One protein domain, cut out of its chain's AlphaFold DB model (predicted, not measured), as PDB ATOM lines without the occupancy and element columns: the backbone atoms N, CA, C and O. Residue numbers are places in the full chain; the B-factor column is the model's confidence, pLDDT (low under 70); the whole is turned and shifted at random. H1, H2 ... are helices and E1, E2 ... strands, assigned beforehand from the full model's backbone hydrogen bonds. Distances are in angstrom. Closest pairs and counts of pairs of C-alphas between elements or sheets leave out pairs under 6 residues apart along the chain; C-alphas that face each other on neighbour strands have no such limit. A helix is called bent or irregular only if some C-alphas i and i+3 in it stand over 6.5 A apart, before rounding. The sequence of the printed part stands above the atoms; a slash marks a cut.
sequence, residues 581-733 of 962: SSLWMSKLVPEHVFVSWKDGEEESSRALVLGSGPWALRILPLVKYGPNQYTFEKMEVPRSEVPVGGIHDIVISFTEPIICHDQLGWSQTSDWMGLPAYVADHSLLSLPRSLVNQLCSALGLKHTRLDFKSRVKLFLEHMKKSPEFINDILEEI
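What this domain is: This is residues 581 to 733 of the 962 residues of an uncharacterized protein of Symbiodinium microadriaticum (UniProt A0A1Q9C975). Two small, strongly twisted sheets stand one beyond the other along an elongated body, with a cluster of three helices, H3, H4 and H5, at the far end from the sheet E4 E5 E8 E7. The sheet E3 E2 E1 E6 lies between, joined to the other sheet by two kinked strand runs, E3 into E4 and E6 into E7; H2 sits between E6 and H4, and H1 grazes the E2 and E3 side. The printed part has 153 residues, with five named helices and eight named strands in the order H1, E1 to E8, H2 to H5, both sheets being antiparallel and the class mixed. It is compact, with a radius of gyration of the C-alphas of 16.8 A, and spans 53 by 33 by 25 A.

How they stand to each other: Start at E1, residues 594 to 597, an inner strand between E6, residues 650 to 653, and E2, residues 607 to 612. N 596 and O 651 are 3.0 A apart, and N 595 and O 607 2.9 A. E3, residues 617 to 621, completes a meander E1 E2 E3, each strand the antiparallel neighbour of the one before; N 610 and O 618 are 2.8 A apart. E3 runs on into E4, residues 623 to 626, at 59 degrees, and E6 into E7, residues 655 to 660, at 65 degrees. In the second sheet look for E4 beside E5, residues 629 to 631 (N 623 and O 631, 2.8 A), then E8, residues 663 to 668 (N 630 and O 666, 2.9 A), then E7 (N 658 and O 665, 2.8 A). H1, residues 581 to 588, and H2, residues 675 to 683, only graze the first sheet; the closest C-alphas of H2 and E6 are those of Leu 675 and Val 651, 5.9 A apart. H2 and H4, residues 708 to 718, are close but not clearly touching, closest at the C-alphas of Ala 680 and Leu 716, 6.3 A. H4 touches H3, residues 689 to 698, the same way at a steep tilt of 35.2 degrees, only just past shallow, closest at the C-alphas of Phe 715 and Cys 696, 6.7 A. H4 and H5, residues 723 to 732, form a helical hairpin with a shallow tilt of 26 degrees, opposite ways, closest at the C-alphas of Lys 709 and Leu 730, 6.3 A; H3 and H5 are apart. Every O i to N i+4 pair is within hydrogen-bond range in H2, H3, H4 and H5; in H1 it is 0 of 4, with 4 of 5 O i to N i+3 pairs.

Where its parts are: Find C-alpha 594 at (-7.961, 40.979, -12.957), where E1 begins. E8 is 16.5 A long, E7 13.6 A and E2 13.1 A. H1 begins at C-alpha 581, (8.301, 58.291, -9.250); H1 and H2 are irregular, but only just, with C-alphas 581 and 584 7.0 A apart and C-alphas 680 and 683 6.6 A. H4 runs 15.4 A, and H5 14.6 A to C-alpha 732 at (7.052, 34.357, 9.481).

The domain as a whole: The C-alphas of Asp 662 and Arg 705 are the two farthest apart, 55.8 A. The printed part has no cut, and its one long link is E5 to E6, residues 632 to 649. Residues 599 to 605 and 634 to 640 have pLDDT under 70.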
ATOM      1  N   SER A 581       8.353  58.659 -10.669       87.94
ATOM      2  CA  SER A 581       8.301  58.291  -9.250       87.94
ATOM      3  C   SER A 581       7.072  57.461  -8.849       87.94
ATOM      4  O   SER A 581       7.109  56.846  -7.782       87.94
ATOM      5  N   SER A 582       6.038  57.347  -9.697       86.81
ATOM      6  CA  SER A 582       4.908  56.426  -9.485       86.81
ATOM      7  C   SER A 582       5.030  55.093 -10.229       86.81
ATOM      8  O   SER A 582       4.582  54.077  -9.701       86.81
ATOM      9  N   LEU A 583       5.717  55.047 -11.384       89.88
ATOM     10  CA  LEU A 583       5.799  53.853 -12.255       89.88
ATOM     11  C   LEU A 583       6.169  52.540 -11.533       89.88
ATOM     12  O   LEU A 583       5.756  51.469 -11.962       89.88
ATOM     13  N   TRP A 584       6.927  52.584 -10.431       90.56
ATOM     14  CA  TRP A 584       7.302  51.383  -9.669       90.56
ATOM     15  C   TRP A 584       6.107  50.624  -9.062       90.56
ATOM     16  O   TRP A 584       6.254  49.435  -8.769       90.56
ATOM     17  N   MET A 585       4.952  51.278  -8.870       90.44
ATOM     18  CA  MET A 585       3.751  50.692  -8.257       90.44
ATOM     19  C   MET A 585       3.207  49.495  -9.049       90.44
ATOM     20  O   MET A 585       2.566  48.620  -8.467       90.44
ATOM     21  N   SER A 586       3.527  49.393 -10.344       90.19
ATOM     22  CA  SER A 586       3.221  48.225 -11.179       90.19
ATOM     23  C   SER A 586       3.759  46.905 -10.603       90.19
ATOM     24  O   SER A 586       3.153  45.860 -10.814       90.19
ATOM     25  N   LYS A 587       4.847  46.947  -9.820       90.00
ATOM     26  CA  LYS A 587       5.469  45.781  -9.159       90.00
ATOM     27  C   LYS A 587       4.700  45.254  -7.946       90.00
ATOM     28  O   LYS A 587       5.034  44.185  -7.445       90.00
ATOM     29  N   LEU A 588       3.741  46.019  -7.419       90.00
ATOM     30  CA  LEU A 588       2.878  45.573  -6.318       90.00
ATOM     31  C   LEU A 588       1.679  44.755  -6.822       90.00
ATOM     32  O   LEU A 588       1.007  44.097  -6.029       90.00
ATOM     33  N   VAL A 589       1.399  44.813  -8.128       89.75
ATOM     34  CA  VAL A 589       0.327  44.059  -8.779       89.75
ATOM     35  C   VAL A 589       0.870  42.676  -9.161       89.75
ATOM     36  O   VAL A 589       1.932  42.599  -9.780       89.75
ATOM     37  N   PRO A 590       0.185  41.580  -8.805       87.25
ATOM     38  CA  PRO A 590       0.593  40.234  -9.189       87.25
ATOM     39  C   PRO A 590       0.240  39.946 -10.656       87.25
ATOM     40  O   PRO A 590      -0.522  40.666 -11.300       87.25
ATOM     41  N   GLU A 591       0.767  38.845 -11.178       88.00
ATOM     42  CA  GLU A 591       0.452  38.354 -12.520       88.00
ATOM     43  C   GLU A 591      -0.823  37.487 -12.494       88.00
ATOM     44  O   GLU A 591      -1.195  36.939 -11.457       88.00
ATOM     45  N   HIS A 592      -1.514  37.379 -13.630       87.56
ATOM     46  CA  HIS A 592      -2.725  36.563 -13.827       87.56
ATOM     47  C   HIS A 592      -3.962  36.933 -12.969       87.56
ATOM     48  O   HIS A 592      -4.928  36.169 -12.904       87.56
ATOM     49  N   VAL A 593      -3.989  38.124 -12.358       91.06
ATOM     50  CA  VAL A 593      -5.193  38.694 -11.716       91.06
ATOM     51  C   VAL A 593      -5.984  39.592 -12.663       91.06
ATOM     52  O   VAL A 593      -5.440  40.098 -13.647       91.06
ATOM     53  N   PHE A 594      -7.253  39.861 -12.345       92.12
ATOM     54  CA  PHE A 594      -7.961  40.979 -12.957       92.12
ATOM     55  C   PHE A 594      -7.593  42.296 -12.274       92.12
ATOM     56  O   PHE A 594      -7.463  42.366 -11.051       92.12
ATOM     57  N   VAL A 595      -7.492  43.350 -13.080       90.75
ATOM     58  CA  VAL A 595      -7.337  44.742 -12.656       90.75
ATOM     59  C   VAL A 595      -8.450  45.597 -13.272       90.75
ATOM     60  O   VAL A 595      -8.877  45.345 -14.400       90.75
ATOM     61  N   SER A 596      -8.931  46.589 -12.520       88.31
ATOM     62  CA  SER A 596      -9.892  47.611 -12.962       88.31
ATOM     63  C   SER A 596      -9.468  48.967 -12.395       88.31
ATOM     64  O   SER A 596      -9.001  49.037 -11.256       88.31
ATOM     65  N   TRP A 597      -9.656  50.046 -13.153       87.00
ATOM     66  CA  TRP A 597      -9.424  51.420 -12.688       87.00
ATOM     67  C   TRP A 597     -10.701  51.995 -12.069       87.00
ATOM     68  O   TRP A 597     -11.786  51.794 -12.609       87.00
ATOM     69  N   LYS A 598     -10.586  52.701 -10.939       74.62
ATOM     70  CA  LYS A 598     -11.747  53.183 -10.165       74.62
ATOM     71  C   LYS A 598     -12.585  54.236 -10.882       74.62
ATOM     72  O   LYS A 598     -13.794  54.256 -10.689       74.62
ATOM     73  N   ASP A 599     -11.958  55.058 -11.717       63.19
ATOM     74  CA  ASP A 599     -12.646  56.082 -12.514       63.19
ATOM     75  C   ASP A 599     -13.325  55.491 -13.770       63.19
ATOM     76  O   ASP A 599     -14.007  56.195 -14.513       63.19
ATOM     77  N   GLY A 600     -13.148  54.188 -14.022       56.69
ATOM     78  CA  GLY A 600     -13.819  53.450 -15.085       56.69
ATOM     79  C   GLY A 600     -15.141  52.844 -14.617       56.69
ATOM     80  O   GLY A 600     -15.182  51.668 -14.265       56.69
ATOM     81  N   GLU A 601     -16.235  53.611 -14.675       44.53
ATOM     82  CA  GLU A 601     -17.591  53.096 -14.384       44.53
ATOM     83  C   GLU A 601     -18.031  51.970 -15.346       44.53
ATOM     84  O   GLU A 601     -18.912  51.169 -15.021       44.53
ATOM     85  N   GLU A 602     -17.414  51.873 -16.527       56.38
ATOM     86  CA  GLU A 602     -17.684  50.819 -17.503       56.38
ATOM     87  C   GLU A 602     -16.959  49.497 -17.194       56.38
ATOM     88  O   GLU A 602     -15.774  49.459 -16.853       56.38
ATOM     89  N   GLU A 603     -17.628  48.372 -17.474       54.88
ATOM     90  CA  GLU A 603     -17.011  47.034 -17.428       54.88
ATOM     91  C   GLU A 603     -15.926  46.821 -18.509       54.88
ATOM     92  O   GLU A 603     -15.197  45.832 -18.446       54.88
ATOM     93  N   SER A 604     -15.788  47.757 -19.458       53.09
ATOM     94  CA  SER A 604     -14.700  47.839 -20.446       53.09
ATOM     95  C   SER A 604     -13.329  48.144 -19.816       53.09
ATOM     96  O   SER A 604     -12.299  47.870 -20.430       53.09
ATOM     97  N   SER A 605     -13.304  48.665 -18.582       60.19
ATOM     98  CA  SER A 605     -12.081  48.999 -17.835       60.19
ATOM     99  C   SER A 605     -11.361  47.792 -17.211       60.19
ATOM    100  O   SER A 605     -10.290  47.958 -16.621       60.19
ATOM    101  N   ARG A 606     -11.934  46.584 -17.323       78.31
ATOM    102  CA  ARG A 606     -11.400  45.348 -16.731       78.31
ATOM    103  C   ARG A 606     -10.465  44.619 -17.685       78.31
ATOM    104  O   ARG A 606     -10.810  44.349 -18.835       78.31
ATOM    105  N   ALA A 607      -9.305  44.216 -17.179       86.00
ATOM    106  CA  ALA A 607      -8.322  43.458 -17.945       86.00
ATOM    107  C   ALA A 607      -7.585  42.430 -17.079       86.00
ATOM    108  O   ALA A 607      -7.520  42.561 -15.858       86.00
ATOM    109  N   LEU A 608      -7.008  41.415 -17.722       89.25
ATOM    110  CA  LEU A 608      -6.171  40.397 -17.086       89.25
ATOM    111  C   LEU A 608      -4.700  40.826 -17.137       89.25
ATOM    112  O   LEU A 608      -4.199  41.156 -18.210       89.25
ATOM    113  N   VAL A 609      -3.991  40.802 -16.010       89.06
ATOM    114  CA  VAL A 609      -2.556  41.118 -15.964       89.06
ATOM    115  C   VAL A 609      -1.757  39.958 -16.570       89.06
ATOM    116  O   VAL A 609      -1.772  38.845 -16.049       89.06
ATOM    117  N   LEU A 610      -1.058  40.222 -17.674       82.44
ATOM    118  CA  LEU A 610      -0.138  39.286 -18.331       82.44
ATOM    119  C   LEU A 610       1.227  39.236 -17.647       82.44
ATOM    120  O   LEU A 610       1.842  38.180 -17.615       82.44
ATOM    121  N   GLY A 611       1.698  40.378 -17.143       81.56
ATOM    122  CA  GLY A 611       2.996  40.481 -16.486       81.56
ATOM    123  C   GLY A 611       3.172  41.806 -15.753       81.56
ATOM    124  O   GLY A 611       2.760  42.867 -16.247       81.56
ATOM    125  N   SER A 612       3.787  41.752 -14.573       80.31
ATOM    126  CA  SER A 612       4.052  42.921 -13.729       80.31
ATOM    127  C   SER A 612       5.398  43.543 -14.107       80.31
ATOM    128  O   SER A 612       6.458  43.289 -13.530       80.31
ATOM    129  N   GLY A 613       5.373  44.379 -15.149       75.00
ATOM    130  CA  GLY A 613       6.545  45.138 -15.570       75.00
ATOM    131  C   GLY A 613       7.069  46.045 -14.447       75.00
ATOM    132  O   GLY A 613       6.319  46.447 -13.556       75.00
ATOM    133  N   PRO A 614       8.360  46.418 -14.463       79.62
ATOM    134  CA  PRO A 614       8.926  47.290 -13.436       79.62
ATOM    135  C   PRO A 614       8.451  48.749 -13.526       79.62
ATOM    136  O   PRO A 614       8.815  49.525 -12.638       79.62
ATOM    137  N   TRP A 615       7.703  49.106 -14.580       87.44
ATOM    138  CA  TRP A 615       7.209  50.462 -14.841       87.44
ATOM    139  C   TRP A 615       5.730  50.523 -15.263       87.44
ATOM    140  O   TRP A 615       5.063  51.528 -15.022       87.44
ATOM    141  N   ALA A 616       5.213  49.482 -15.921       88.50
ATOM    142  CA  ALA A 616       3.810  49.382 -16.316       88.50
ATOM    143  C   ALA A 616       3.281  47.946 -16.195       88.50
ATOM    144  O   ALA A 616       4.035  46.974 -16.249       88.50
ATOM    145  N   LEU A 617       1.962  47.815 -16.067       88.12
ATOM    146  CA  LEU A 617       1.264  46.539 -16.192       88.12
ATOM    147  C   LEU A 617       1.124  46.192 -17.671       88.12
ATOM    148  O   LEU A 617       0.632  47.015 -18.444       88.12
ATOM    149  N   ARG A 618       1.485  44.971 -18.070       85.25
ATOM    150  CA  ARG A 618       1.066  44.429 -19.370       85.25
ATOM    151  C   ARG A 618      -0.277  43.756 -19.150       85.25
ATOM    152  O   ARG A 618      -0.345  42.796 -18.387       85.25
ATOM    153  N   ILE A 619      -1.339  44.261 -19.769       86.50
ATOM    154  CA  ILE A 619      -2.699  43.733 -19.585       86.50
ATOM    155  C   ILE A 619      -3.278  43.211 -20.903       86.50
ATOM    156  O   ILE A 619      -3.032  43.776 -21.970       86.50
ATOM    157  N   LEU A 620      -4.074  42.149 -20.821       83.88
ATOM    158  CA  LEU A 620      -4.907  41.618 -21.893       83.88
ATOM    159  C   LEU A 620      -6.344  42.120 -21.681       83.88
ATOM    160  O   LEU A 620      -6.964  41.726 -20.688       83.88
ATOM    161  N   PRO A 621      -6.896  42.970 -22.569       80.75
ATOM    162  CA  PRO A 621      -8.313  43.309 -22.514       80.75
ATOM    163  C   PRO A 621      -9.160  42.058 -22.767       80.75
ATOM    164  O   PRO A 621      -8.866  41.267 -23.669       80.75
ATOM    165  N   LEU A 622     -10.220  41.885 -21.978       82.25
ATOM    166  CA  LEU A 622     -11.159  40.774 -22.104       82.25
ATOM    167  C   LEU A 622     -12.585  41.303 -22.246       82.25
ATOM    168  O   LEU A 622     -12.962  42.301 -21.641       82.25
ATOM    169  N   VAL A 623     -13.399  40.583 -23.009       83.50
ATOM    170  CA  VAL A 623     -14.833  40.833 -23.131       83.50
ATOM    171  C   VAL A 623     -15.560  39.991 -22.087       83.50
ATOM    172  O   VAL A 623     -15.337  38.783 -21.964       83.50
ATOM    173  N   LYS A 624     -16.437  40.632 -21.313       86.06
ATOM    174  CA  LYS A 624     -17.313  39.949 -20.360       86.06
ATOM    175  C   LYS A 624     -18.337  39.104 -21.117       86.06
ATOM    176  O   LYS A 624     -19.063  39.615 -21.964       86.06
ATOM    177  N   TYR A 625     -18.410  37.822 -20.777       81.56
ATOM    178  CA  TYR A 625     -19.311  36.854 -21.401       81.56
ATOM    179  C   TYR A 625     -20.469  36.449 -20.476       81.56
ATOM    180  O   TYR A 625     -21.594  36.244 -20.929       81.56
ATOM    181  N   GLY A 626     -20.216  36.361 -19.169       82.50
ATOM    182  CA  GLY A 626     -21.210  35.946 -18.177       82.50
ATOM    183  C   GLY A 626     -21.048  36.666 -16.836       82.50
ATOM    184  O   GLY A 626     -20.181  37.536 -16.697       82.50
ATOM    185  N   PRO A 627     -21.860  36.318 -15.822       83.06
ATOM    186  CA  PRO A 627     -21.639  36.769 -14.451       83.06
ATOM    187  C   PRO A 627     -20.234  36.349 -14.012       83.06
ATOM    188  O   PRO A 627     -19.925  35.161 -14.021       83.06
ATOM    189  N   ASN A 628     -19.378  37.320 -13.692       86.00
ATOM    190  CA  ASN A 628     -17.971  37.119 -13.329       86.00
ATOM    191  C   ASN A 628     -17.094  36.377 -14.366       86.00
ATOM    192  O   ASN A 628     -15.965  36.038 -14.033       86.00
ATOM    193  N   GLN A 629     -17.546  36.146 -15.606       89.75
ATOM    194  CA  GLN A 629     -16.810  35.372 -16.622       89.75
ATOM    195  C   GLN A 629     -16.376  36.238 -17.807       89.75
ATOM    196  O   GLN A 629     -17.200  36.948 -18.391       89.75
ATOM    197  N   TYR A 630     -15.107  36.124 -18.199       88.44
ATOM    198  CA  TYR A 630     -14.458  36.957 -19.213       88.44
ATOM    199  C   TYR A 630     -13.627  36.104 -20.184       88.44
ATOM    200  O   TYR A 630     -13.070  35.076 -19.805       88.44
ATOM    201  N   THR A 631     -13.526  36.512 -21.448       87.31
ATOM    202  CA  THR A 631     -12.747  35.816 -22.491       87.31
ATOM    203  C   THR A 631     -12.358  36.795 -23.607       87.31
ATOM    204  O   THR A 631     -12.844  37.922 -23.642       87.31
ATOM    205  N   PHE A 632     -11.471  36.416 -24.526       78.69
ATOM    206  CA  PHE A 632     -11.122  37.256 -25.676       78.69
ATOM    207  C   PHE A 632     -12.125  37.038 -26.827       78.69
ATOM    208  O   PHE A 632     -12.323  35.918 -27.298       78.69
ATOM    209  N   GLU A 633     -12.748  38.108 -27.325       70.38
ATOM    210  CA  GLU A 633     -13.615  38.041 -28.516       70.38
ATOM    211  C   GLU A 633     -12.772  37.801 -29.780       70.38
ATOM    212  O   GLU A 633     -12.980  36.847 -30.537       70.38
ATOM    213  N   LYS A 634     -11.734  38.623 -29.945       66.88
ATOM    214  CA  LYS A 634     -10.624  38.406 -30.870       66.88
ATOM    215  C   LYS A 634      -9.312  38.602 -30.133       66.88
ATOM    216  O   LYS A 634      -9.200  39.465 -29.272       66.88
ATOM    217  N   MET A 635      -8.280  37.884 -30.563       60.00
ATOM    218  CA  MET A 635      -6.911  38.093 -30.087       60.00
ATOM    219  C   MET A 635      -6.204  39.184 -30.906       60.00
ATOM    220  O   MET A 635      -5.108  38.994 -31.431       60.00
ATOM    221  N   GLU A 636      -6.879  40.321 -31.061       54.94
ATOM    222  CA  GLU A 636      -6.256  41.588 -31.432       54.94
ATOM    223  C   GLU A 636      -5.778  42.206 -30.115       54.94
ATOM    224  O   GLU A 636      -6.570  42.779 -29.377       54.94
ATOM    225  N   VAL A 637      -4.504  42.007 -29.767       53.12
ATOM    226  CA  VAL A 637      -3.936  42.533 -28.516       53.12
ATOM    227  C   VAL A 637      -3.398  43.943 -28.793       53.12
ATOM    228  O   VAL A 637      -2.369  44.067 -29.469       53.12
ATOM    229  N   PRO A 638      -4.081  45.018 -28.346       52.91
ATOM    230  CA  PRO A 638      -3.525  46.364 -28.409       52.91
ATOM    231  C   PRO A 638      -2.290  46.464 -27.505       52.91
ATOM    232  O   PRO A 638      -2.051  45.615 -26.649       52.91
ATOM    233  N   ARG A 639      -1.489  47.524 -27.666       55.81
ATOM    234  CA  ARG A 639      -0.372  47.798 -26.748       55.81
ATOM    235  C   ARG A 639      -0.890  48.388 -25.444       55.81
ATOM    236  O   ARG A 639      -0.803  49.590 -25.222       55.81
ATOM    237  N   SER A 640      -1.427  47.527 -24.597       64.25
ATOM    238  CA  SER A 640      -1.893  47.847 -23.254       64.25
ATOM    239  C   SER A 640      -0.787  47.585 -22.221       64.25
ATOM    240  O   SER A 640      -0.906  46.747 -21.331       64.25
ATOM    241  N   GLU A 641       0.314  48.326 -22.378       79.06
ATOM    242  CA  GLU A 641       1.210  48.686 -21.273       79.06
ATOM    243  C   GLU A 641       0.566  49.877 -20.551       79.06
ATOM    244  O   GLU A 641       0.479  50.966 -21.123       79.06
ATOM    245  N   VAL A 642       0.080  49.678 -19.325       83.19
ATOM    246  CA  VAL A 642      -0.623  50.722 -18.564       83.19
ATOM    247  C   VAL A 642       0.160  51.059 -17.290       83.19
ATOM    248  O   VAL A 642       0.358  50.174 -16.453       83.19
ATOM    249  N   PRO A 643       0.641  52.307 -17.123       85.56
ATOM    250  CA  PRO A 643       1.282  52.734 -15.885       85.56
ATOM    251  C   PRO A 643       0.248  52.848 -14.757       85.56
ATOM    252  O   PRO A 643      -0.908  53.203 -14.989       85.56
ATOM    253  N   VAL A 644       0.676  52.582 -13.523       86.50
ATOM    254  CA  VAL A 644      -0.125  52.827 -12.315       86.50
ATOM    255  C   VAL A 644       0.256  54.214 -11.798       86.50
ATOM    256  O   VAL A 644       1.376  54.397 -11.330       86.50
ATOM    257  N   GLY A 645      -0.633  55.200 -11.958       78.88
ATOM    258  CA  GLY A 645      -0.350  56.605 -11.632       78.88
ATOM    259  C   GLY A 645      -0.299  56.876 -10.128       78.88
ATOM    260  O   GLY A 645       0.567  57.611  -9.658       78.88
ATOM    261  N   GLY A 646      -1.191  56.234  -9.380       85.31
ATOM    262  CA  GLY A 646      -1.294  56.297  -7.933       85.31
ATOM    263  C   GLY A 646      -1.722  54.964  -7.318       85.31
ATOM    264  O   GLY A 646      -2.356  54.100  -7.930       85.31
ATOM    265  N   ILE A 647      -1.371  54.790  -6.044       87.44
ATOM    266  CA  ILE A 647      -1.538  53.527  -5.309       87.44
ATOM    267  C   ILE A 647      -3.007  53.192  -4.989       87.44
ATOM    268  O   ILE A 647      -3.333  52.104  -4.509       87.44
ATOM    269  N   HIS A 648      -3.917  54.130  -5.237       88.94
ATOM    270  CA  HIS A 648      -5.346  53.971  -5.000       88.94
ATOM    271  C   HIS A 648      -6.173  53.900  -6.287       88.94
ATOM    272  O   HIS A 648      -7.364  53.625  -6.177       88.94
ATOM    273  N   ASP A 649      -5.577  54.090  -7.463       87.19
ATOM    274  CA  ASP A 649      -6.278  54.196  -8.751       87.19
ATOM    275  C   ASP A 649      -6.927  52.871  -9.174       87.19
ATOM    276  O   ASP A 649      -7.965  52.857  -9.834       87.19
ATOM    277  N   ILE A 650      -6.310  51.749  -8.786       89.88
ATOM    278  CA  ILE A 650      -6.699  50.406  -9.218       89.88
ATOM    279  C   ILE A 650      -7.304  49.553  -8.099       89.88
ATOM    280  O   ILE A 650      -6.977  49.675  -6.912       89.88
ATOM    281  N   VAL A 651      -8.168  48.634  -8.521       91.31
ATOM    282  CA  VAL A 651      -8.646  47.489  -7.747       91.31
ATOM    283  C   VAL A 651      -8.262  46.187  -8.448       91.31
ATOM    284  O   VAL A 651      -8.165  46.130  -9.674       91.31
ATOM    285  N   ILE A 652      -8.031  45.148  -7.651       92.44
ATOM    286  CA  ILE A 652      -7.576  43.815  -8.052       92.44
ATOM    287  C   ILE A 652      -8.641  42.785  -7.665       92.44
ATOM    288  O   ILE A 652      -9.345  42.962  -6.668       92.44
ATOM    289  N   SER A 653      -8.747  41.701  -8.431       92.62
ATOM    290  CA  SER A 653      -9.505  40.507  -8.053       92.62
ATOM    291  C   SER A 653      -8.831  39.238  -8.586       92.62
ATOM    292  O   SER A 653      -8.244  39.244  -9.673       92.62
ATOM    293  N   PHE A 654      -8.894  38.149  -7.816       92.62
ATOM    294  CA  PHE A 654      -8.337  36.855  -8.213       92.62
ATOM    295  C   PHE A 654      -9.096  36.234  -9.393       92.62
ATOM    296  O   PHE A 654     -10.291  36.480  -9.587       92.62
ATOM    297  N   THR A 655      -8.390  35.410 -10.177       92.56
ATOM    298  CA  THR A 655      -8.969  34.696 -11.320       92.56
ATOM    299  C   THR A 655      -8.666  33.208 -11.279       92.56
ATOM    300  O   THR A 655      -7.608  32.792 -10.814       92.56
ATOM    301  N   GLU A 656      -9.592  32.422 -11.818       92.38
ATOM    302  CA  GLU A 656      -9.379  31.024 -12.197       92.38
ATOM    303  C   GLU A 656      -9.678  30.867 -13.696       92.38
ATOM    304  O   GLU A 656     -10.637  31.470 -14.192       92.38
ATOM    305  N   PRO A 657      -8.886  30.090 -14.454       91.56
ATOM    306  CA  PRO A 657      -9.151  29.840 -15.861       91.56
ATOM    307  C   PRO A 657     -10.297  28.842 -16.040       91.56
ATOM    308  O   PRO A 657     -10.393  27.824 -15.360       91.56
ATOM    309  N   ILE A 658     -11.158  29.131 -17.010       92.06
ATOM    310  CA  ILE A 658     -12.373  28.379 -17.327       92.06
ATOM    311  C   ILE A 658     -12.465  28.112 -18.830       92.06
ATOM    312  O   ILE A 658     -11.866  28.815 -19.644       92.06
ATOM    313  N   ILE A 659     -13.285  27.134 -19.215       89.38
ATOM    314  CA  ILE A 659     -13.690  26.960 -20.612       89.38
ATOM    315  C   ILE A 659     -15.029  27.666 -20.812       89.38
ATOM    316  O   ILE A 659     -16.090  27.165 -20.443       89.38
ATOM    317  N   CYS A 660     -14.965  28.861 -21.389       85.19
ATOM    318  CA  CYS A 660     -16.116  29.693 -21.698       85.19
ATOM    319  C   CYS A 660     -16.501  29.472 -23.167       85.19
ATOM    320  O   CYS A 660     -15.766  29.879 -24.061       85.19
ATOM    321  N   HIS A 661     -17.625  28.792 -23.423       76.75
ATOM    322  CA  HIS A 661     -18.148  28.529 -24.776       76.75
ATOM    323  C   HIS A 661     -17.101  27.998 -25.774       76.75
ATOM    324  O   HIS A 661     -16.885  28.566 -26.842       76.75
ATOM    325  N   ASP A 662     -16.475  26.871 -25.417       82.25
ATOM    326  CA  ASP A 662     -15.479  26.181 -26.250       82.25
ATOM    327  C   ASP A 662     -14.215  27.027 -26.537       82.25
ATOM    328  O   ASP A 662     -13.513  26.824 -27.528       82.25
ATOM    329  N   GLN A 663     -13.896  27.988 -25.661       86.50
ATOM    330  CA  GLN A 663     -12.631  28.722 -25.672       86.50
ATOM    331  C   GLN A 663     -12.127  29.063 -24.263       86.50
ATOM    332  O   GLN A 663     -12.871  28.994 -23.286       86.50
ATOM    333  N   LEU A 664     -10.841  29.403 -24.150       86.31
ATOM    334  CA  LEU A 664     -10.224  29.786 -22.882       86.31
ATOM    335  C   LEU A 664     -10.801  31.123 -22.391       86.31
ATOM    336  O   LEU A 664     -10.887  32.102 -23.135       86.31
ATOM    337  N   GLY A 665     -11.184  31.164 -21.124       90.38
ATOM    338  CA  GLY A 665     -11.600  32.366 -20.416       90.38
ATOM    339  C   GLY A 665     -11.134  32.326 -18.966       90.38
ATOM    340  O   GLY A 665     -10.445  31.398 -18.549       90.38
ATOM    341  N   TRP A 666     -11.541  33.328 -18.197       92.94
ATOM    342  CA  TRP A 666     -11.200  33.486 -16.787       92.94
ATOM    343  C   TRP A 666     -12.438  33.923 -16.002       92.94
ATOM    344  O   TRP A 666     -13.205  34.778 -16.459       92.94
ATOM    345  N   SER A 667     -12.649  33.331 -14.829       92.81
ATOM    346  CA  SER A 667     -13.687  33.721 -13.875       92.81
ATOM    347  C   SER A 667     -13.103  34.493 -12.700       92.81
ATOM    348  O   SER A 667     -12.081  34.098 -12.149       92.81
ATOM    349  N   GLN A 668     -13.784  35.564 -12.298       92.25
ATOM    350  CA  GLN A 668     -13.477  36.359 -11.112       92.25
ATOM    351  C   GLN A 668     -13.889  35.580  -9.853       92.25
ATOM    352  O   GLN A 668     -15.080  35.304  -9.676       92.25
ATOM    353  N   THR A 669     -12.927  35.238  -8.991       91.44
ATOM    354  CA  THR A 669     -13.150  34.357  -7.825       91.44
ATOM    355  C   THR A 669     -13.200  35.077  -6.481       91.44
ATOM    356  O   THR A 669     -13.739  34.523  -5.525       91.44
ATOM    357  N   SER A 670     -12.718  36.321  -6.398       91.12
ATOM    358  CA  SER A 670     -12.839  37.167  -5.203       91.12
ATOM    359  C   SER A 670     -13.654  38.431  -5.462       91.12
ATOM    360  O   SER A 670     -13.818  38.868  -6.604       91.12
ATOM    361  N   ASP A 671     -14.075  39.099  -4.393       90.19
ATOM    362  CA  ASP A 671     -14.466  40.505  -4.477       90.19
ATOM    363  C   ASP A 671     -13.286  41.392  -4.916       90.19
ATOM    364  O   ASP A 671     -12.119  40.980  -4.904       90.19
ATOM    365  N   TRP A 672     -13.607  42.617  -5.335       90.75
ATOM    366  CA  TRP A 672     -12.630  43.624  -5.743       90.75
ATOM    367  C   TRP A 672     -11.997  44.301  -4.524       90.75
ATOM    368  O   TRP A 672     -12.691  44.891  -3.697       90.75
ATOM    369  N   MET A 673     -10.668  44.268  -4.445       92.31
ATOM    370  CA  MET A 673      -9.882  44.841  -3.350       92.31
ATOM    371  C   MET A 673      -8.913  45.914  -3.861       92.31
ATOM    372  O   MET A 673      -8.355  45.798  -4.948       92.31
ATOM    373  N   GLY A 674      -8.698  46.983  -3.090       91.69
ATOM    374  CA  GLY A 674      -7.697  48.001  -3.437       91.69
ATOM    375  C   GLY A 674      -6.270  47.462  -3.303       91.69
ATOM    376  O   GLY A 674      -6.012  46.634  -2.432       91.69
ATOM    377  N   LEU A 675      -5.335  47.967  -4.114       92.19
ATOM    378  CA  LEU A 675      -3.939  47.500  -4.137       92.19
ATOM    379  C   LEU A 675      -3.270  47.387  -2.739       92.19
ATOM    380  O   LEU A 675      -2.696  46.334  -2.462       92.19
ATOM    381  N   PRO A 676      -3.384  48.360  -1.806       93.50
ATOM    382  CA  PRO A 676      -2.831  48.208  -0.453       93.50
ATOM    383  C   PRO A 676      -3.466  47.081   0.374       93.50
ATOM    384  O   PRO A 676      -2.789  46.483   1.203       93.50
ATOM    385  N   ALA A 677      -4.752  46.775   0.157       91.94
ATOM    386  CA  ALA A 677      -5.419  45.656   0.823       91.94
ATOM    387  C   ALA A 677      -4.898  44.324   0.276       91.94
ATOM    388  O   ALA A 677      -4.424  43.508   1.058       91.94
ATOM    389  N   TYR A 678      -4.846  44.173  -1.054       92.56
ATOM    390  CA  TYR A 678      -4.223  43.011  -1.694       92.56
ATOM    391  C   TYR A 678      -2.807  42.750  -1.153       92.56
ATOM    392  O   TYR A 678      -2.476  41.622  -0.789       92.56
ATOM    393  N   VAL A 679      -1.981  43.797  -1.039       91.62
ATOM    394  CA  VAL A 679      -0.618  43.649  -0.515       91.62
ATOM    395  C   VAL A 679      -0.613  43.174   0.940       91.62
ATOM    396  O   VAL A 679       0.125  42.244   1.264       91.62
ATOM    397  N   ALA A 680      -1.444  43.769   1.801       91.38
ATOM    398  CA  ALA A 680      -1.537  43.416   3.219       91.38
ATOM    399  C   ALA A 680      -2.086  42.005   3.481       91.38
ATOM    400  O   ALA A 680      -1.683  41.386   4.461       91.38
ATOM    401  N   ASP A 681      -2.998  41.513   2.639       88.62
ATOM    402  CA  ASP A 681      -3.641  40.204   2.804       88.62
ATOM    403  C   ASP A 681      -2.902  39.054   2.097       88.62
ATOM    404  O   ASP A 681      -3.033  37.904   2.519       88.62
ATOM    405  N   HIS A 682      -2.159  39.326   1.012       88.75
ATOM    406  CA  HIS A 682      -1.736  38.263   0.085       88.75
ATOM    407  C   HIS A 682      -0.287  38.301  -0.415       88.75
ATOM    408  O   HIS A 682       0.204  37.250  -0.822       88.75
ATOM    409  N   SER A 683       0.417  39.444  -0.416       86.75
ATOM    410  CA  SER A 683       1.765  39.511  -1.021       86.75
ATOM    411  C   SER A 683       2.897  39.962  -0.101       86.75
ATOM    412  O   SER A 683       4.058  39.767  -0.463       86.75
ATOM    413  N   LEU A 684       2.614  40.501   1.090       86.19
ATOM    414  CA  LEU A 684       3.612  41.180   1.930       86.19
ATOM    415  C   LEU A 684       4.880  40.356   2.237       86.19
ATOM    416  O   LEU A 684       5.977  40.909   2.219       86.19
ATOM    417  N   LEU A 685       4.744  39.042   2.446       84.88
ATOM    418  CA  LEU A 685       5.856  38.111   2.702       84.88
ATOM    419  C   LEU A 685       6.748  37.859   1.470       84.88
ATOM    420  O   LEU A 685       7.923  37.524   1.611       84.88
ATOM    421  N   SER A 686       6.203  38.030   0.262       83.06
ATOM    422  CA  SER A 686       6.921  37.874  -1.014       83.06
ATOM    423  C   SER A 686       7.621  39.153  -1.487       83.06
ATOM    424  O   SER A 686       8.478  39.096  -2.372       83.06
ATOM    425  N   LEU A 687       7.276  40.314  -0.918       85.12
ATOM    426  CA  LEU A 687       7.775  41.603  -1.387       85.12
ATOM    427  C   LEU A 687       9.206  41.900  -0.896       85.12
ATOM    428  O   LEU A 687       9.479  41.865   0.306       85.12
ATOM    429  N   PRO A 688      10.126  42.308  -1.794       85.81
ATOM    430  CA  PRO A 688      11.406  42.894  -1.411       85.81
ATOM    431  C   PRO A 688      11.244  44.067  -0.436       85.81
ATOM    432  O   PRO A 688      10.409  44.950  -0.649       85.81
ATOM    433  N   ARG A 689      12.113  44.134   0.584       86.88
ATOM    434  CA  ARG A 689      12.089  45.173   1.639       86.88
ATOM    435  C   ARG A 689      11.993  46.602   1.087       86.88
ATOM    436  O   ARG A 689      11.285  47.436   1.640       86.88
ATOM    437  N   SER A 690      12.663  46.874  -0.033       86.88
ATOM    438  CA  SER A 690      12.645  48.174  -0.710       86.88
ATOM    439  C   SER A 690      11.278  48.556  -1.292       86.88
ATOM    440  O   SER A 690      10.938  49.737  -1.265       86.88
ATOM    441  N   LEU A 691      10.464  47.595  -1.750       88.31
ATOM    442  CA  LEU A 691       9.089  47.865  -2.191       88.31
ATOM    443  C   LEU A 691       8.161  48.141  -1.002       88.31
ATOM    444  O   LEU A 691       7.295  49.002  -1.112       88.31
ATOM    445  N   VAL A 692       8.376  47.493   0.149       88.19
ATOM    446  CA  VAL A 692       7.636  47.800   1.388       88.19
ATOM    447  C   VAL A 692       7.978  49.207   1.901       88.19
ATOM    448  O   VAL A 692       7.086  49.940   2.315       88.19
ATOM    449  N   ASN A 693       9.239  49.644   1.791       89.25
ATOM    450  CA  ASN A 693       9.612  51.037   2.079       89.25
ATOM    451  C   ASN A 693       8.886  52.017   1.131       89.25
ATOM    452  O   ASN A 693       8.274  52.980   1.584       89.25
ATOM    453  N   GLN A 694       8.901  51.755  -0.184       89.19
ATOM    454  CA  GLN A 694       8.238  52.605  -1.189       89.19
ATOM    455  C   GLN A 694       6.707  52.654  -1.012       89.19
ATOM    456  O   GLN A 694       6.103  53.716  -1.157       89.19
ATOM    457  N   LEU A 695       6.094  51.539  -0.614       91.06
ATOM    458  CA  LEU A 695       4.692  51.428  -0.199       91.06
ATOM    459  C   LEU A 695       4.385  52.310   1.020       91.06
ATOM    460  O   LEU A 695       3.432  53.088   0.986       91.06
ATOM    461  N   CYS A 696       5.219  52.260   2.061       90.44
ATOM    462  CA  CYS A 696       5.083  53.139   3.221       90.44
ATOM    463  C   CYS A 696       5.241  54.625   2.853       90.44
ATOM    464  O   CYS A 696       4.465  55.443   3.347       90.44
ATOM    465  N   SER A 697       6.168  54.983   1.953       90.25
ATOM    466  CA  SER A 697       6.278  56.349   1.409       90.25
ATOM    467  C   SER A 697       5.000  56.796   0.694       90.25
ATOM    468  O   SER A 697       4.488  57.875   0.981       90.25
ATOM    469  N   ALA A 698       4.461  55.969  -0.208       88.62
ATOM    470  CA  ALA A 698       3.274  56.299  -1.002       88.62
ATOM    471  C   ALA A 698       1.985  56.419  -0.167       88.62
ATOM    472  O   ALA A 698       1.063  57.123  -0.567       88.62
ATOM    473  N   LEU A 699       1.935  55.771   1.000       90.25
ATOM    474  CA  LEU A 699       0.853  55.896   1.985       90.25
ATOM    475  C   LEU A 699       1.107  57.001   3.036       90.25
ATOM    476  O   LEU A 699       0.342  57.134   3.989       90.25
ATOM    477  N   GLY A 700       2.182  57.790   2.898       89.06
ATOM    478  CA  GLY A 700       2.520  58.884   3.818       89.06
ATOM    479  C   GLY A 700       2.981  58.438   5.213       89.06
ATOM    480  O   GLY A 700       2.956  59.229   6.159       89.06
ATOM    481  N   LEU A 701       3.390  57.176   5.376       90.50
ATOM    482  CA  LEU A 701       3.760  56.595   6.667       90.50
ATOM    483  C   LEU A 701       5.177  57.014   7.084       90.50
ATOM    484  O   LEU A 701       6.136  56.899   6.318       90.50
ATOM    485  N   LYS A 702       5.338  57.450   8.339       88.81
ATOM    486  CA  LYS A 702       6.640  57.825   8.917       88.81
ATOM    487  C   LYS A 702       7.443  56.571   9.282       88.81
ATOM    488  O   LYS A 702       7.290  56.037  10.375       88.81
ATOM    489  N   HIS A 703       8.275  56.100   8.354       85.38
ATOM    490  CA  HIS A 703       8.879  54.761   8.412       85.38
ATOM    491  C   HIS A 703      10.417  54.724   8.283       85.38
ATOM    492  O   HIS A 703      11.009  53.658   8.455       85.38
ATOM    493  N   THR A 704      11.077  55.847   7.975       75.94
ATOM    494  CA  THR A 704      12.513  55.890   7.625       75.94
ATOM    495  C   THR A 704      13.414  55.318   8.721       75.94
ATOM    496  O   THR A 704      14.190  54.413   8.446       75.94
ATOM    497  N   ARG A 705      13.244  55.726   9.985       81.00
ATOM    498  CA  ARG A 705      14.049  55.224  11.123       81.00
ATOM    499  C   ARG A 705      13.573  53.881  11.731       81.00
ATOM    500  O   ARG A 705      14.034  53.520  12.807       81.00
ATOM    501  N   LEU A 706      12.646  53.155  11.096       84.56
ATOM    502  CA  LEU A 706      12.135  51.863  11.597       84.56
ATOM    503  C   LEU A 706      12.859  50.660  10.972       84.56
ATOM    504  O   LEU A 706      13.218  50.697   9.798       84.56
ATOM    505  N   ASP A 707      12.997  49.564  11.723       86.00
ATOM    506  CA  ASP A 707      13.438  48.271  11.188       86.00
ATOM    507  C   ASP A 707      12.353  47.614  10.309       86.00
ATOM    508  O   ASP A 707      11.182  47.996  10.343       86.00
ATOM    509  N   PHE A 708      12.712  46.587   9.532       84.94
ATOM    510  CA  PHE A 708      11.781  45.958   8.588       84.94
ATOM    511  C   PHE A 708      10.533  45.329   9.244       84.94
ATOM    512  O   PHE A 708       9.445  45.457   8.681       84.94
ATOM    513  N   LYS A 709      10.646  44.709  10.430       88.50
ATOM    514  CA  LYS A 709       9.483  44.158  11.147       88.50
ATOM    515  C   LYS A 709       8.593  45.296  11.662       88.50
ATOM    516  O   LYS A 709       7.383  45.257  11.446       88.50
ATOM    517  N   SER A 710       9.162  46.370  12.212       87.62
ATOM    518  CA  SER A 710       8.379  47.561  12.598       87.62
ATOM    519  C   SER A 710       7.737  48.290  11.406       87.62
ATOM    520  O   SER A 710       6.619  48.785  11.536       87.62
ATOM    521  N   ARG A 711       8.381  48.329  10.228       89.12
ATOM    522  CA  ARG A 711       7.788  48.881   8.991       89.12
ATOM    523  C   ARG A 711       6.589  48.052   8.518       89.12
ATOM    524  O   ARG A 711       5.551  48.628   8.205       89.12
ATOM    525  N   VAL A 712       6.708  46.720   8.518       90.06
ATOM    526  CA  VAL A 712       5.591  45.800   8.224       90.06
ATOM    527  C   VAL A 712       4.450  45.986   9.224       90.06
ATOM    528  O   VAL A 712       3.303  46.148   8.811       90.06
ATOM    529  N   LYS A 713       4.759  46.049  10.523       91.88
ATOM    530  CA  LYS A 713       3.766  46.290  11.574       91.88
ATOM    531  C   LYS A 713       3.001  47.599  11.352       91.88
ATOM    532  O   LYS A 713       1.776  47.571  11.304       91.88
ATOM    533  N   LEU A 714       3.708  48.711  11.140       91.94
ATOM    534  CA  LEU A 714       3.105  50.028  10.891       91.94
ATOM    535  C   LEU A 714       2.164  50.017   9.673       91.94
ATOM    536  O   LEU A 714       1.098  50.631   9.706       91.94
ATOM    537  N   PHE A 715       2.541  49.308   8.605       93.50
ATOM    538  CA  PHE A 715       1.697  49.140   7.423       93.50
ATOM    539  C   PHE A 715       0.429  48.324   7.728       93.50
ATOM    540  O   PHE A 715      -0.670  48.760   7.386       93.50
ATOM    541  N   LEU A 716       0.541  47.186   8.419       93.12
ATOM    542  CA  LEU A 716      -0.617  46.353   8.771       93.12
ATOM    543  C   LEU A 716      -1.560  47.035   9.784       93.12
ATOM    544  O   LEU A 716      -2.780  46.903   9.668       93.12
ATOM    545  N   GLU A 717      -1.019  47.816  10.725       92.75
ATOM    546  CA  GLU A 717      -1.789  48.664  11.649       92.75
ATOM    547  C   GLU A 717      -2.542  49.776  10.899       92.75
ATOM    548  O   GLU A 717      -3.736  49.978  11.131       92.75
ATOM    549  N   HIS A 718      -1.896  50.451   9.937       93.19
ATOM    550  CA  HIS A 718      -2.559  51.420   9.053       93.19
ATOM    551  C   HIS A 718      -3.684  50.771   8.227       93.19
ATOM    552  O   HIS A 718      -4.773  51.336   8.097       93.19
ATOM    553  N   MET A 719      -3.456  49.545   7.743       93.62
ATOM    554  CA  MET A 719      -4.447  48.719   7.043       93.62
ATOM    555  C   MET A 719      -5.476  48.048   7.976       93.62
ATOM    556  O   MET A 719      -6.316  47.280   7.501       93.62
ATOM    557  N   LYS A 720      -5.459  48.366   9.281       92.88
ATOM    558  CA  LYS A 720      -6.422  47.931  10.312       92.88
ATOM    559  C   LYS A 720      -6.577  46.408  10.425       92.88
ATOM    560  O   LYS A 720      -7.680  45.912  10.663       92.88
ATOM    561  N   LYS A 721      -5.482  45.666  10.250       93.75
ATOM    562  CA  LYS A 721      -5.447  44.215  10.492       93.75
ATOM    563  C   LYS A 721      -5.497  43.910  11.993       93.75
ATOM    564  O   LYS A 721      -5.232  44.785  12.816       93.75
ATOM    565  N   SER A 722      -5.896  42.689  12.354       91.88
ATOM    566  CA  SER A 722      -6.033  42.315  13.765       91.88
ATOM    567  C   SER A 722      -4.658  42.085  14.419       91.88
ATOM    568  O   SER A 722      -3.705  41.744  13.712       91.88
ATOM    569  N   PRO A 723      -4.519  42.262  15.748       89.50
ATOM    570  CA  PRO A 723      -3.246  42.052  16.440       89.50
ATOM    571  C   PRO A 723      -2.685  40.635  16.275       89.50
ATOM    572  O   PRO A 723      -1.472  40.464  16.250       89.50
ATOM    573  N   GLU A 724      -3.560  39.636  16.148       90.38
ATOM    574  CA  GLU A 724      -3.205  38.234  15.922       90.38
ATOM    575  C   GLU A 724      -2.541  38.073  14.549       90.38
ATOM    576  O   GLU A 724      -1.361  37.746  14.486       90.38
ATOM    577  N   PHE A 725      -3.237  38.461  13.472       90.94
ATOM    578  CA  PHE A 725      -2.713  38.419  12.100       90.94
ATOM    579  C   PHE A 725      -1.411  39.220  11.938       90.94
ATOM    580  O   PHE A 725      -0.512  38.831  11.194       90.94
ATOM    581  N   ILE A 726      -1.291  40.351  12.643       91.50
ATOM    582  CA  ILE A 726      -0.056  41.143  12.671       91.50
ATOM    583  C   ILE A 726       1.092  40.336  13.284       91.50
ATOM    584  O   ILE A 726       2.184  40.342  12.724       91.50
ATOM    585  N   ASN A 727       0.872  39.642  14.402       90.75
ATOM    586  CA  ASN A 727       1.911  38.826  15.027       90.75
ATOM    587  C   ASN A 727       2.282  37.618  14.154       90.75
ATOM    588  O   ASN A 727       3.472  37.406  13.936       90.75
ATOM    589  N   ASP A 728       1.301  36.911  13.583       90.56
ATOM    590  CA  ASP A 728       1.521  35.755  12.700       90.56
ATOM    591  C   ASP A 728       2.474  36.119  11.536       90.56
ATOM    592  O   ASP A 728       3.518  35.493  11.336       90.56
ATOM    593  N   ILE A 729       2.186  37.219  10.824       89.44
ATOM    594  CA  ILE A 729       3.024  37.725   9.721       89.44
ATOM    595  C   ILE A 729       4.409  38.197  10.209       89.44
ATOM    596  O   ILE A 729       5.398  38.085   9.482       89.44
ATOM    597  N   LEU A 730       4.517  38.730  11.431       89.12
ATOM    598  CA  LEU A 730       5.798  39.155  12.006       89.12
ATOM    599  C   LEU A 730       6.664  37.979  12.478       89.12
ATOM    600  O   LEU A 730       7.891  38.125  12.494       89.12
ATOM    601  N   GLU A 731       6.076  36.838  12.834       88.44
ATOM    602  CA  GLU A 731       6.802  35.600  13.138       88.44
ATOM    603  C   GLU A 731       7.358  34.948  11.863       88.44
ATOM    604  O   GLU A 731       8.529  34.564  11.848       88.44
ATOM    605  N   GLU A 732       6.595  34.926  10.762       87.88
ATOM    606  CA  GLU A 732       7.052  34.357   9.481       87.88
ATOM    607  C   GLU A 732       8.193  35.143   8.802       87.88
ATOM    608  O   GLU A 732       8.942  34.577   8.000       87.88
ATOM    609  N   ILE A 733       8.393  36.428   9.125       84.31
ATOM    610  CA  ILE A 733       9.498  37.225   8.563       84.31
ATOM    611  C   ILE A 733      10.857  36.752   9.121       84.31
ATOM    612  O   ILE A 733      11.100  36.893  10.328       84.31
TER     613      ILE A 733